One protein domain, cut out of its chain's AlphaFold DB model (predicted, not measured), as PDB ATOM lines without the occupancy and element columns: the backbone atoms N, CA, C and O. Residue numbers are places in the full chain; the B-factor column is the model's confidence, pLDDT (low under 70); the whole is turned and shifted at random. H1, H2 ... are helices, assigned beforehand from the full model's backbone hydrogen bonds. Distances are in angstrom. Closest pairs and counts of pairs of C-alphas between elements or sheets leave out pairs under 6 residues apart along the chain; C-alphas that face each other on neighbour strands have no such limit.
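This is residues 5 to 76 of the 76 residues of an uncharacterized protein of Candidatus Bathyarchaeota archaeon (UniProt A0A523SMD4). Two helices make a splayed hairpin, H1 slanting past H2 and meeting it along only part of its length, with residues 5 to 11 of H1 sticking out at one end of the long axis. The long link between them loops out at the other end, around Asn 38. The printed part has 72 residues, with H1 then H2 and no named strand; the class is all helix. It is loose, with a radius of gyration of the C-alphas of 14.5 A, and spans 48 by 20 by 19 A.

H1, residues 5 to 24, begins at C-alpha 5 (42.872, -51.251, -6.343) and is 28.8 A long from first to last C-alpha. H2, residues 51 to 74, is 34.8 A long and ends at C-alpha 74 (57.195, -38.798, -3.684).

H1 and H2, a helical hairpin, touch through residues 15 to 22 and 62 to 69 alone. Their closest C-alphas, of Leu 22 and Arg 62, are 7.0 A apart. They run opposite ways at a steep tilt of 38 degrees. In both, every O i to N i+4 pair is within hydrogen-bond range.

The C-alphas farthest apart, of Arg 5 and Asn 38, are 47.7 A apart. The link, residues 25 to 50, is long; within it residues 34 to 35 pair antiparallel with 41 to 42. The printed part has no cut. pLDDT is under 70 at residues 26 to 28 and 74 to 76.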
ATOM      1  N   ARG A   5      41.639 -50.992  -5.591       90.25
ATOM      2  CA  ARG A   5      42.872 -51.251  -6.343       90.25
ATOM      3  C   ARG A   5      42.718 -50.917  -7.824       90.25
ATOM      4  O   ARG A   5      43.489 -50.127  -8.337       90.25
ATOM      5  N   ALA A   6      41.660 -51.413  -8.468       90.62
ATOM      6  CA  ALA A   6      41.405 -51.115  -9.876       90.62
ATOM      7  C   ALA A   6      41.209 -49.608 -10.133       90.62
ATOM      8  O   ALA A   6      41.605 -49.094 -11.172       90.62
ATOM      9  N   ARG A   7      40.617 -48.875  -9.180       92.44
ATOM     10  CA  ARG A   7      40.491 -47.411  -9.279       92.44
ATOM     11  C   ARG A   7      41.841 -46.707  -9.151       92.44
ATOM     12  O   ARG A   7      42.059 -45.737  -9.866       92.44
ATOM     13  N   LEU A   8      42.711 -47.177  -8.259       90.75
ATOM     14  CA  LEU A   8      44.060 -46.639  -8.099       90.75
ATOM     15  C   LEU A   8      44.907 -46.891  -9.352       90.75
ATOM     16  O   LEU A   8      45.505 -45.953  -9.865       90.75
ATOM     17  N   ASP A   9      44.880 -48.115  -9.883       91.12
ATOM     18  CA  ASP A   9      45.607 -48.484 -11.103       91.12
ATOM     19  C   ASP A   9      45.175 -47.609 -12.293       91.12
ATOM     20  O   ASP A   9      46.017 -47.115 -13.040       91.12
ATOM     21  N   ASN A  10      43.872 -47.334 -12.424       92.88
ATOM     22  CA  ASN A  10      43.361 -46.426 -13.452       92.88
ATOM     23  C   ASN A  10      43.890 -44.995 -13.281       92.88
ATOM     24  O   ASN A  10      44.289 -44.375 -14.259       92.88
ATOM     25  N   VAL A  11      43.912 -44.460 -12.054       90.94
ATOM     26  CA  VAL A  11      44.442 -43.109 -11.801       90.94
ATOM     27  C   VAL A  11      45.931 -43.040 -12.139       90.94
ATOM     28  O   VAL A  11      46.356 -42.096 -12.798       90.94
ATOM     29  N   LEU A  12      46.716 -44.043 -11.740       89.94
ATOM     30  CA  LEU A  12      48.143 -44.111 -12.061       89.94
ATOM     31  C   LEU A  12      48.388 -44.192 -13.574       89.94
ATOM     32  O   LEU A  12      49.292 -43.531 -14.081       89.94
ATOM     33  N   ALA A  13      47.559 -44.946 -14.302       91.50
ATOM     34  CA  ALA A  13      47.638 -45.028 -15.758       91.50
ATOM     35  C   ALA A  13      47.355 -43.673 -16.429       91.50
ATOM     36  O   ALA A  13      48.102 -43.262 -17.315       91.50
ATOM     37  N   GLU A  14      46.328 -42.946 -15.983       91.50
ATOM     38  CA  GLU A  14      46.017 -41.604 -16.497       91.50
ATOM     39  C   GLU A  14      47.150 -40.603 -16.208       91.50
ATOM     40  O   GLU A  14      47.527 -39.822 -17.082       91.50
ATOM     41  N   LEU A  15      47.751 -40.645 -15.013       90.31
ATOM     42  CA  LEU A  15      48.896 -39.787 -14.680       90.31
ATOM     43  C   LEU A  15      50.109 -40.070 -15.579       90.31
ATOM     44  O   LEU A  15      50.735 -39.126 -16.062       90.31
ATOM     45  N   ALA A  16      50.391 -41.342 -15.875       89.12
ATOM     46  CA  ALA A  16      51.467 -41.724 -16.789       89.12
ATOM     47  C   ALA A  16      51.226 -41.216 -18.226       89.12
ATOM     48  O   ALA A  16      52.161 -40.779 -18.898       89.12
ATOM     49  N   VAL A  17      49.973 -41.217 -18.695       90.00
ATOM     50  CA  VAL A  17      49.605 -40.634 -19.999       90.00
ATOM     51  C   VAL A  17      49.855 -39.122 -20.022       90.00
ATOM     52  O   VAL A  17      50.362 -38.595 -21.014       90.00
ATOM     53  N   ILE A  18      49.533 -38.414 -18.934       87.25
ATOM     54  CA  ILE A  18      49.773 -36.967 -18.821       87.25
ATOM     55  C   ILE A  18      51.277 -36.660 -18.837       87.25
ATOM     56  O   ILE A  18      51.701 -35.727 -19.521       87.25
ATOM     57  N   GLU A  19      52.086 -37.439 -18.117       88.00
ATOM     58  CA  GLU A  19      53.550 -37.319 -18.115       88.00
ATOM     59  C   GLU A  19      54.142 -37.491 -19.516       88.00
ATOM     60  O   GLU A  19      54.872 -36.620 -19.994       88.00
ATOM     61  N   ASP A  20      53.764 -38.563 -20.208       88.19
ATOM     62  CA  ASP A  20      54.235 -38.847 -21.564       88.19
ATOM     63  C   ASP A  20      53.861 -37.723 -22.549       88.19
ATOM     64  O   ASP A  20      54.682 -37.287 -23.365       88.19
ATOM     65  N   ALA A  21      52.648 -37.174 -22.434       86.56
ATOM     66  CA  ALA A  21      52.224 -36.027 -23.233       86.56
ATOM     67  C   ALA A  21      53.068 -34.770 -22.945       86.56
ATOM     68  O   ALA A  21      53.435 -34.032 -23.865       86.56
ATOM     69  N   LEU A  22      53.416 -34.520 -21.679       85.75
ATOM     70  CA  LEU A  22      54.262 -33.390 -21.283       85.75
ATOM     71  C   LEU A  22      55.697 -33.507 -21.797       85.75
ATOM     72  O   LEU A  22      56.304 -32.467 -22.089       85.75
ATOM     73  N   ASP A  23      56.231 -34.723 -21.890       84.62
ATOM     74  CA  ASP A  23      57.572 -35.007 -22.406       84.62
ATOM     75  C   ASP A  23      57.632 -34.913 -23.935       84.62
ATOM     76  O   ASP A  23      58.572 -34.340 -24.484       84.62
ATOM     77  N   LYS A  24      56.599 -35.386 -24.642       85.12
ATOM     78  CA  LYS A  24      56.553 -35.354 -26.116       85.12
ATOM     79  C   LYS A  24      56.284 -33.964 -26.693       85.12
ATOM     80  O   LYS A  24      56.690 -33.663 -27.819       85.12
ATOM     81  N   CYS A  25      55.616 -33.086 -25.951       77.50
ATOM     82  CA  CYS A  25      55.307 -31.733 -26.403       77.50
ATOM     83  C   CYS A  25      56.507 -30.781 -26.257       77.50
ATOM     84  O   CYS A  25      56.490 -29.884 -25.425       77.50
ATOM     85  N   ASN A  26      57.549 -30.921 -27.079       67.19
ATOM     86  CA  ASN A  26      58.750 -30.071 -26.983       67.19
ATOM     87  C   ASN A  26      58.442 -28.570 -27.143       67.19
ATOM     88  O   ASN A  26      58.782 -27.776 -26.270       67.19
ATOM     89  N   ASN A  27      57.718 -28.196 -28.204       62.72
ATOM     90  CA  ASN A  27      57.492 -26.788 -28.578       62.72
ATOM     91  C   ASN A  27      56.008 -26.376 -28.595       62.72
ATOM     92  O   ASN A  27      55.682 -25.243 -28.943       62.72
ATOM     93  N   GLY A  28      55.099 -27.302 -28.282       66.81
ATOM     94  CA  GLY A  28      53.647 -27.118 -28.354       66.81
ATOM     95  C   GLY A  28      52.983 -27.204 -26.980       66.81
ATOM     96  O   GLY A  28      53.571 -27.768 -26.056       66.81
ATOM     97  N   PRO A  29      51.763 -26.670 -26.816       71.06
ATOM     98  CA  PRO A  29      50.990 -26.950 -25.618       71.06
ATOM     99  C   PRO A  29      50.658 -28.450 -25.534       71.06
ATOM    100  O   PRO A  29      50.247 -29.025 -26.540       71.06
ATOM    101  N   PRO A  30      50.757 -29.075 -24.347       73.81
ATOM    102  CA  PRO A  30      50.277 -30.443 -24.119       73.81
ATOM    103  C   PRO A  30      48.743 -30.519 -24.057       73.81
ATOM    104  O   PRO A  30      48.169 -31.588 -23.895       73.81
ATOM    105  N   CYS A  31      48.070 -29.368 -24.125       78.75
ATOM    106  CA  CYS A  31      46.630 -29.222 -23.994       78.75
ATOM    107  C   CYS A  31      46.006 -28.738 -25.307       78.75
ATOM    108  O   CYS A  31      46.690 -28.204 -26.182       78.75
ATOM    109  N   CYS A  32      44.685 -28.888 -25.426       79.75
ATOM    110  CA  CYS A  32      43.937 -28.492 -26.614       79.75
ATOM    111  C   CYS A  32      44.102 -26.995 -26.914       79.75
ATOM    112  O   CYS A  32      43.617 -26.141 -26.167       79.75
ATOM    113  N   LEU A  33      44.765 -26.688 -28.028       86.06
ATOM    114  CA  LEU A  33      44.921 -25.333 -28.543       86.06
ATOM    115  C   LEU A  33      43.630 -24.891 -29.240       86.06
ATOM    116  O   LEU A  33      43.099 -25.595 -30.095       86.06
ATOM    117  N   ILE A  34      43.152 -23.697 -28.903       89.31
ATOM    118  CA  ILE A  34      41.991 -23.060 -29.525       89.31
ATOM    119  C   ILE A  34      42.466 -21.798 -30.244       89.31
ATOM    120  O   ILE A  34      42.907 -20.839 -29.604       89.31
ATOM    121  N   LEU A  35      42.350 -21.790 -31.573       89.25
ATOM    122  CA  LEU A  35      42.613 -20.617 -32.402       89.25
ATOM    123  C   LEU A  35      41.326 -19.805 -32.577       89.25
ATOM    124  O   LEU A  35      40.311 -20.313 -33.049       89.25
ATOM    125  N   GLN A  36      41.367 -18.534 -32.191       88.88
ATOM    126  CA  GLN A  36      40.244 -17.612 -32.325       88.88
ATOM    127  C   GLN A  36      40.258 -16.922 -33.695       88.88
ATOM    128  O   GLN A  36      41.312 -16.714 -34.294       88.88
ATOM    129  N   LYS A  37      39.084 -16.477 -34.167       89.19
ATOM    130  CA  LYS A  37      38.937 -15.765 -35.457       89.19
ATOM    131  C   LYS A  37      39.779 -14.484 -35.558       89.19
ATOM    132  O   LYS A  37      40.087 -14.046 -36.656       89.19
ATOM    133  N   ASN A  38      40.146 -13.887 -34.425       89.44
ATOM    134  CA  ASN A  38      40.988 -12.691 -34.342       89.44
ATOM    135  C   ASN A  38      42.498 -12.997 -34.280       89.44
ATOM    136  O   ASN A  38      43.274 -12.111 -33.939       89.44
ATOM    137  N   GLY A  39      42.913 -14.241 -34.540       88.00
ATOM    138  CA  GLY A  39      44.320 -14.656 -34.523       88.00
ATOM    139  C   GLY A  39      44.891 -14.958 -33.134       88.00
ATOM    140  O   GLY A  39      46.017 -15.442 -33.037       88.00
ATOM    141  N   LYS A  40      44.125 -14.736 -32.057       92.88
ATOM    142  CA  LYS A  40      44.544 -15.074 -30.690       92.88
ATOM    143  C   LYS A  40      44.482 -16.576 -30.436       92.88
ATOM    144  O   LYS A  40      43.646 -17.285 -30.993       92.88
ATOM    145  N   ILE A  41      45.331 -17.039 -29.527       92.31
ATOM    146  CA  ILE A  41      45.462 -18.446 -29.151       92.31
ATOM    147  C   ILE A  41      45.120 -18.611 -27.671       92.31
ATOM    148  O   ILE A  41      45.550 -17.817 -26.834       92.31
ATOM    149  N   GLY A  42      44.335 -19.635 -27.351       90.81
ATOM    150  CA  GLY A  42      43.986 -20.027 -25.986       90.81
ATOM    151  C   GLY A  42      43.932 -21.543 -25.817       90.81
ATOM    152  O   GLY A  42      44.223 -22.299 -26.741       90.81
ATOM    153  N   CYS A  43      43.533 -21.986 -24.630       89.62
ATOM    154  CA  CYS A  43      43.137 -23.365 -24.344       89.62
ATOM    155  C   CYS A  43      41.991 -23.358 -23.321       89.62
ATOM    156  O   CYS A  43      41.531 -22.294 -22.907       89.62
ATOM    157  N   ASN A  44      41.547 -24.532 -22.872       85.38
ATOM    158  CA  ASN A  44      40.465 -24.637 -21.882       85.38
ATOM    159  C   ASN A  44      40.790 -23.969 -20.532       85.38
ATOM    160  O   ASN A  44      39.881 -23.625 -19.785       85.38
ATOM    161  N   ILE A  45      42.075 -23.774 -20.221       83.88
ATOM    162  CA  ILE A  45      42.545 -23.197 -18.951       83.88
ATOM    163  C   ILE A  45      43.016 -21.747 -19.131       83.88
ATOM    164  O   ILE A  45      42.816 -20.891 -18.269       83.88
ATOM    165  N   VAL A  46      43.648 -21.448 -20.266       86.12
ATOM    166  CA  VAL A  46      44.276 -20.156 -20.549       86.12
ATOM    167  C   VAL A  46      43.422 -19.382 -21.548       86.12
ATOM    168  O   VAL A  46      43.248 -19.801 -22.693       86.12
ATOM    169  N   ARG A  47      42.916 -18.215 -21.124       89.19
ATOM    170  CA  ARG A  47      42.130 -17.313 -21.984       89.19
ATOM    171  C   ARG A  47      42.892 -16.942 -23.267       89.19
ATOM    172  O   ARG A  47      44.115 -16.821 -23.207       89.19
ATOM    173  N   PRO A  48      42.197 -16.681 -24.387       92.75
ATOM    174  CA  PRO A  48      42.854 -16.293 -25.629       92.75
ATOM    175  C   PRO A  48      43.743 -15.051 -25.492       92.75
ATOM    176  O   PRO A  48      43.315 -14.030 -24.951       92.75
ATOM    177  N   MET A  49      44.962 -15.128 -26.022       94.19
ATOM    178  CA  MET A  49      45.949 -14.047 -26.039       94.19
ATOM    179  C   MET A  49      46.882 -14.153 -27.246       94.19
ATOM    180  O   MET A  49      46.734 -15.046 -28.080       94.19
ATOM    181  N   GLU A  50      47.838 -13.231 -27.348       94.50
ATOM    182  CA  GLU A  50      48.854 -13.278 -28.395       94.50
ATOM    183  C   GLU A  50      49.723 -14.529 -28.268       94.50
ATOM    184  O   GLU A  50      50.010 -14.993 -27.161       94.50
ATOM    185  N   LYS A  51      50.166 -15.058 -29.412       89.44
ATOM    186  CA  LYS A  51      50.897 -16.327 -29.513       89.44
ATOM    187  C   LYS A  51      52.030 -16.431 -28.488       89.44
ATOM    188  O   LYS A  51      52.046 -17.352 -27.678       89.44
ATOM    189  N   GLU A  52      52.948 -15.473 -28.472       90.25
ATOM    190  CA  GLU A  52      54.110 -15.492 -27.570       90.25
ATOM    191  C   GLU A  52      53.719 -15.463 -26.087       90.25
ATOM    192  O   GLU A  52      54.322 -16.154 -25.265       90.25
ATOM    193  N   GLN A  53      52.682 -14.699 -25.736       91.94
ATOM    194  CA  GLN A  53      52.171 -14.642 -24.364       91.94
ATOM    195  C   GLN A  53      51.544 -15.976 -23.957       91.94
ATOM    196  O   GLN A  53      51.752 -16.442 -22.834       91.94
ATOM    197  N   PHE A  54      50.816 -16.606 -24.882       91.81
ATOM    198  CA  PHE A  54      50.209 -17.911 -24.669       91.81
ATOM    199  C   PHE A  54      51.277 -18.976 -24.408       91.81
ATOM    200  O   PHE A  54      51.181 -19.691 -23.413       91.81
ATOM    201  N   TYR A  55      52.330 -19.036 -25.229       87.94
ATOM    202  CA  TYR A  55      53.416 -20.006 -25.045       87.94
ATOM    203  C   TYR A  55      54.156 -19.817 -23.713       87.94
ATOM    204  O   TYR A  55      54.363 -20.800 -23.007       87.94
ATOM    205  N   LYS A  56      54.439 -18.573 -23.294       90.06
ATOM    206  CA  LYS A  56      55.029 -18.297 -21.967       90.06
ATOM    207  C   LYS A  56      54.138 -18.756 -20.810       90.06
ATOM    208  O   LYS A  56      54.628 -19.250 -19.799       90.06
ATOM    209  N   LYS A  57      52.814 -18.588 -20.918       90.69
ATOM    210  CA  LYS A  57      51.884 -19.127 -19.909       90.69
ATOM    211  C   LYS A  57      51.797 -20.646 -19.964       90.69
ATOM    212  O   LYS A  57      51.667 -21.276 -18.918       90.69
ATOM    213  N   CYS A  58      51.867 -21.221 -21.158       88.88
ATOM    214  CA  CYS A  58      51.846 -22.659 -21.342       88.88
ATOM    215  C   CYS A  58      53.071 -23.323 -20.705       88.88
ATOM    216  O   CYS A  58      52.919 -24.357 -20.068       88.88
ATOM    217  N   GLU A  59      54.255 -22.725 -20.824       88.25
ATOM    218  CA  GLU A  59      55.477 -23.193 -20.160       88.25
ATOM    219  C   GLU A  59      55.301 -23.249 -18.637       88.25
ATOM    220  O   GLU A  59      55.453 -24.309 -18.037       88.25
ATOM    221  N   LYS A  60      54.812 -22.163 -18.025       89.56
ATOM    222  CA  LYS A  60      54.501 -22.137 -16.584       89.56
ATOM    223  C   LYS A  60      53.459 -23.182 -16.178       89.56
ATOM    224  O   LYS A  60      53.571 -23.794 -15.122       89.56
ATOM    225  N   CYS A  61      52.438 -23.389 -17.007       89.31
ATOM    226  CA  CYS A  61      51.426 -24.415 -16.766       89.31
ATOM    227  C   CYS A  61      52.041 -25.824 -16.809       89.31
ATOM    228  O   CYS A  61      51.759 -26.634 -15.929       89.31
ATOM    229  N   ARG A  62      52.934 -26.099 -17.770       87.50
ATOM    230  CA  ARG A  62      53.673 -27.369 -17.851       87.50
ATOM    231  C   ARG A  62      54.534 -27.601 -16.613       87.50
ATOM    232  O   ARG A  62      54.498 -28.693 -16.060       87.50
ATOM    233  N   GLU A  63      55.265 -26.585 -16.158       89.25
ATOM    234  CA  GLU A  63      56.079 -26.667 -14.938       89.25
ATOM    235  C   GLU A  63      55.236 -26.980 -13.697       89.25
ATOM    236  O   GLU A  63      55.632 -27.800 -12.873       89.25
ATOM    237  N   GLN A  64      54.063 -26.355 -13.562       89.62
ATOM    238  CA  GLN A  64      53.155 -26.612 -12.442       89.62
ATOM    239  C   GLN A  64      52.637 -28.053 -12.437       89.62
ATOM    240  O   GLN A  64      52.617 -28.683 -11.384       89.62
ATOM    241  N   ILE A  65      52.252 -28.582 -13.603       88.25
ATOM    242  CA  ILE A  65      51.778 -29.967 -13.703       88.25
ATOM    243  C   ILE A  65      52.921 -30.945 -13.401       88.25
ATOM    244  O   ILE A  65      52.705 -31.898 -12.660       88.25
ATOM    245  N   ARG A  66      54.146 -30.689 -13.892       88.69
ATOM    246  CA  ARG A  66      55.322 -31.514 -13.557       88.69
ATOM    247  C   ARG A  66      55.576 -31.569 -12.052       88.69
ATOM    248  O   ARG A  66      55.697 -32.657 -11.513       88.69
ATOM    249  N   LYS A  67      55.558 -30.421 -11.367       90.00
ATOM    250  CA  LYS A  67      55.716 -30.377  -9.902       90.00
ATOM    251  C   LYS A  67      54.657 -31.208  -9.180       90.00
ATOM    252  O   LYS A  67      54.990 -31.957  -8.273       90.00
ATOM    253  N   PHE A  68      53.401 -31.105  -9.610       88.62
ATOM    254  CA  PHE A  68      52.320 -31.900  -9.031       88.62
ATOM    255  C   PHE A  68      52.539 -33.408  -9.232       88.62
ATOM    256  O   PHE A  68      52.336 -34.192  -8.310       88.62
ATOM    257  N   LEU A  69      52.981 -33.819 -10.420       88.19
ATOM    258  CA  LEU A  69      53.286 -35.221 -10.717       88.19
ATOM    259  C   LEU A  69      54.457 -35.744  -9.873       88.19
ATOM    260  O   LEU A  69      54.373 -36.845  -9.328       88.19
ATOM    261  N   ASP A  70      55.503 -34.935  -9.693       88.12
ATOM    262  CA  ASP A  70      56.637 -35.266  -8.826       88.12
ATOM    263  C   ASP A  70      56.197 -35.442  -7.359       88.12
ATOM    264  O   ASP A  70      56.607 -36.397  -6.701       88.12
ATOM    265  N   GLU A  71      55.311 -34.579  -6.851       87.94
ATOM    266  CA  GLU A  71      54.748 -34.694  -5.496       87.94
ATOM    267  C   GLU A  71      53.920 -35.974  -5.315       87.94
ATOM    268  O   GLU A  71      54.055 -36.662  -4.302       87.94
ATOM    269  N   VAL A  72      53.097 -36.337  -6.306       83.94
ATOM    270  CA  VAL A  72      52.322 -37.589  -6.279       83.94
ATOM    271  C   VAL A  72      53.245 -38.813  -6.278       83.94
ATOM    272  O   VAL A  72      52.931 -39.809  -5.628       83.94
ATOM    273  N   ARG A  73      54.396 -38.753  -6.957       75.25
ATOM    274  CA  ARG A  73      55.394 -39.834  -6.944       75.25
ATOM    275  C   ARG A  73      56.141 -39.943  -5.614       75.25
ATOM    276  O   ARG A  73      56.401 -41.057  -5.187       75.25
ATOM    277  N   LEU A  74      56.479 -38.823  -4.972       62.25
ATOM    278  CA  LEU A  74      57.195 -38.798  -3.684       62.25
ATOM    279  C   LEU A  74      56.310 -39.155  -2.478       62.25
ATOM    280  O   LEU A  74      56.829 -39.468  -1.409       62.25
ATOM    281  N   GLY A  75      54.987 -39.063  -2.631       56.22
ATOM    282  CA  GLY A  75      54.006 -39.447  -1.612       56.22
ATOM    283  C   GLY A  75      53.584 -40.924  -1.636       56.22
ATOM    284  O   GLY A  75      52.776 -41.311  -0.790       56.22
ATOM    285  N   ASN A  76      54.095 -41.719  -2.584       48.12
ATOM    286  CA  ASN A  76      53.912 -43.175  -2.696       48.12
ATOM    287  C   ASN A  76      55.229 -43.911  -2.417       48.12
ATOM    288  O   ASN A  76      55.149 -45.112  -2.076       48.12
TER     289      ASN A  76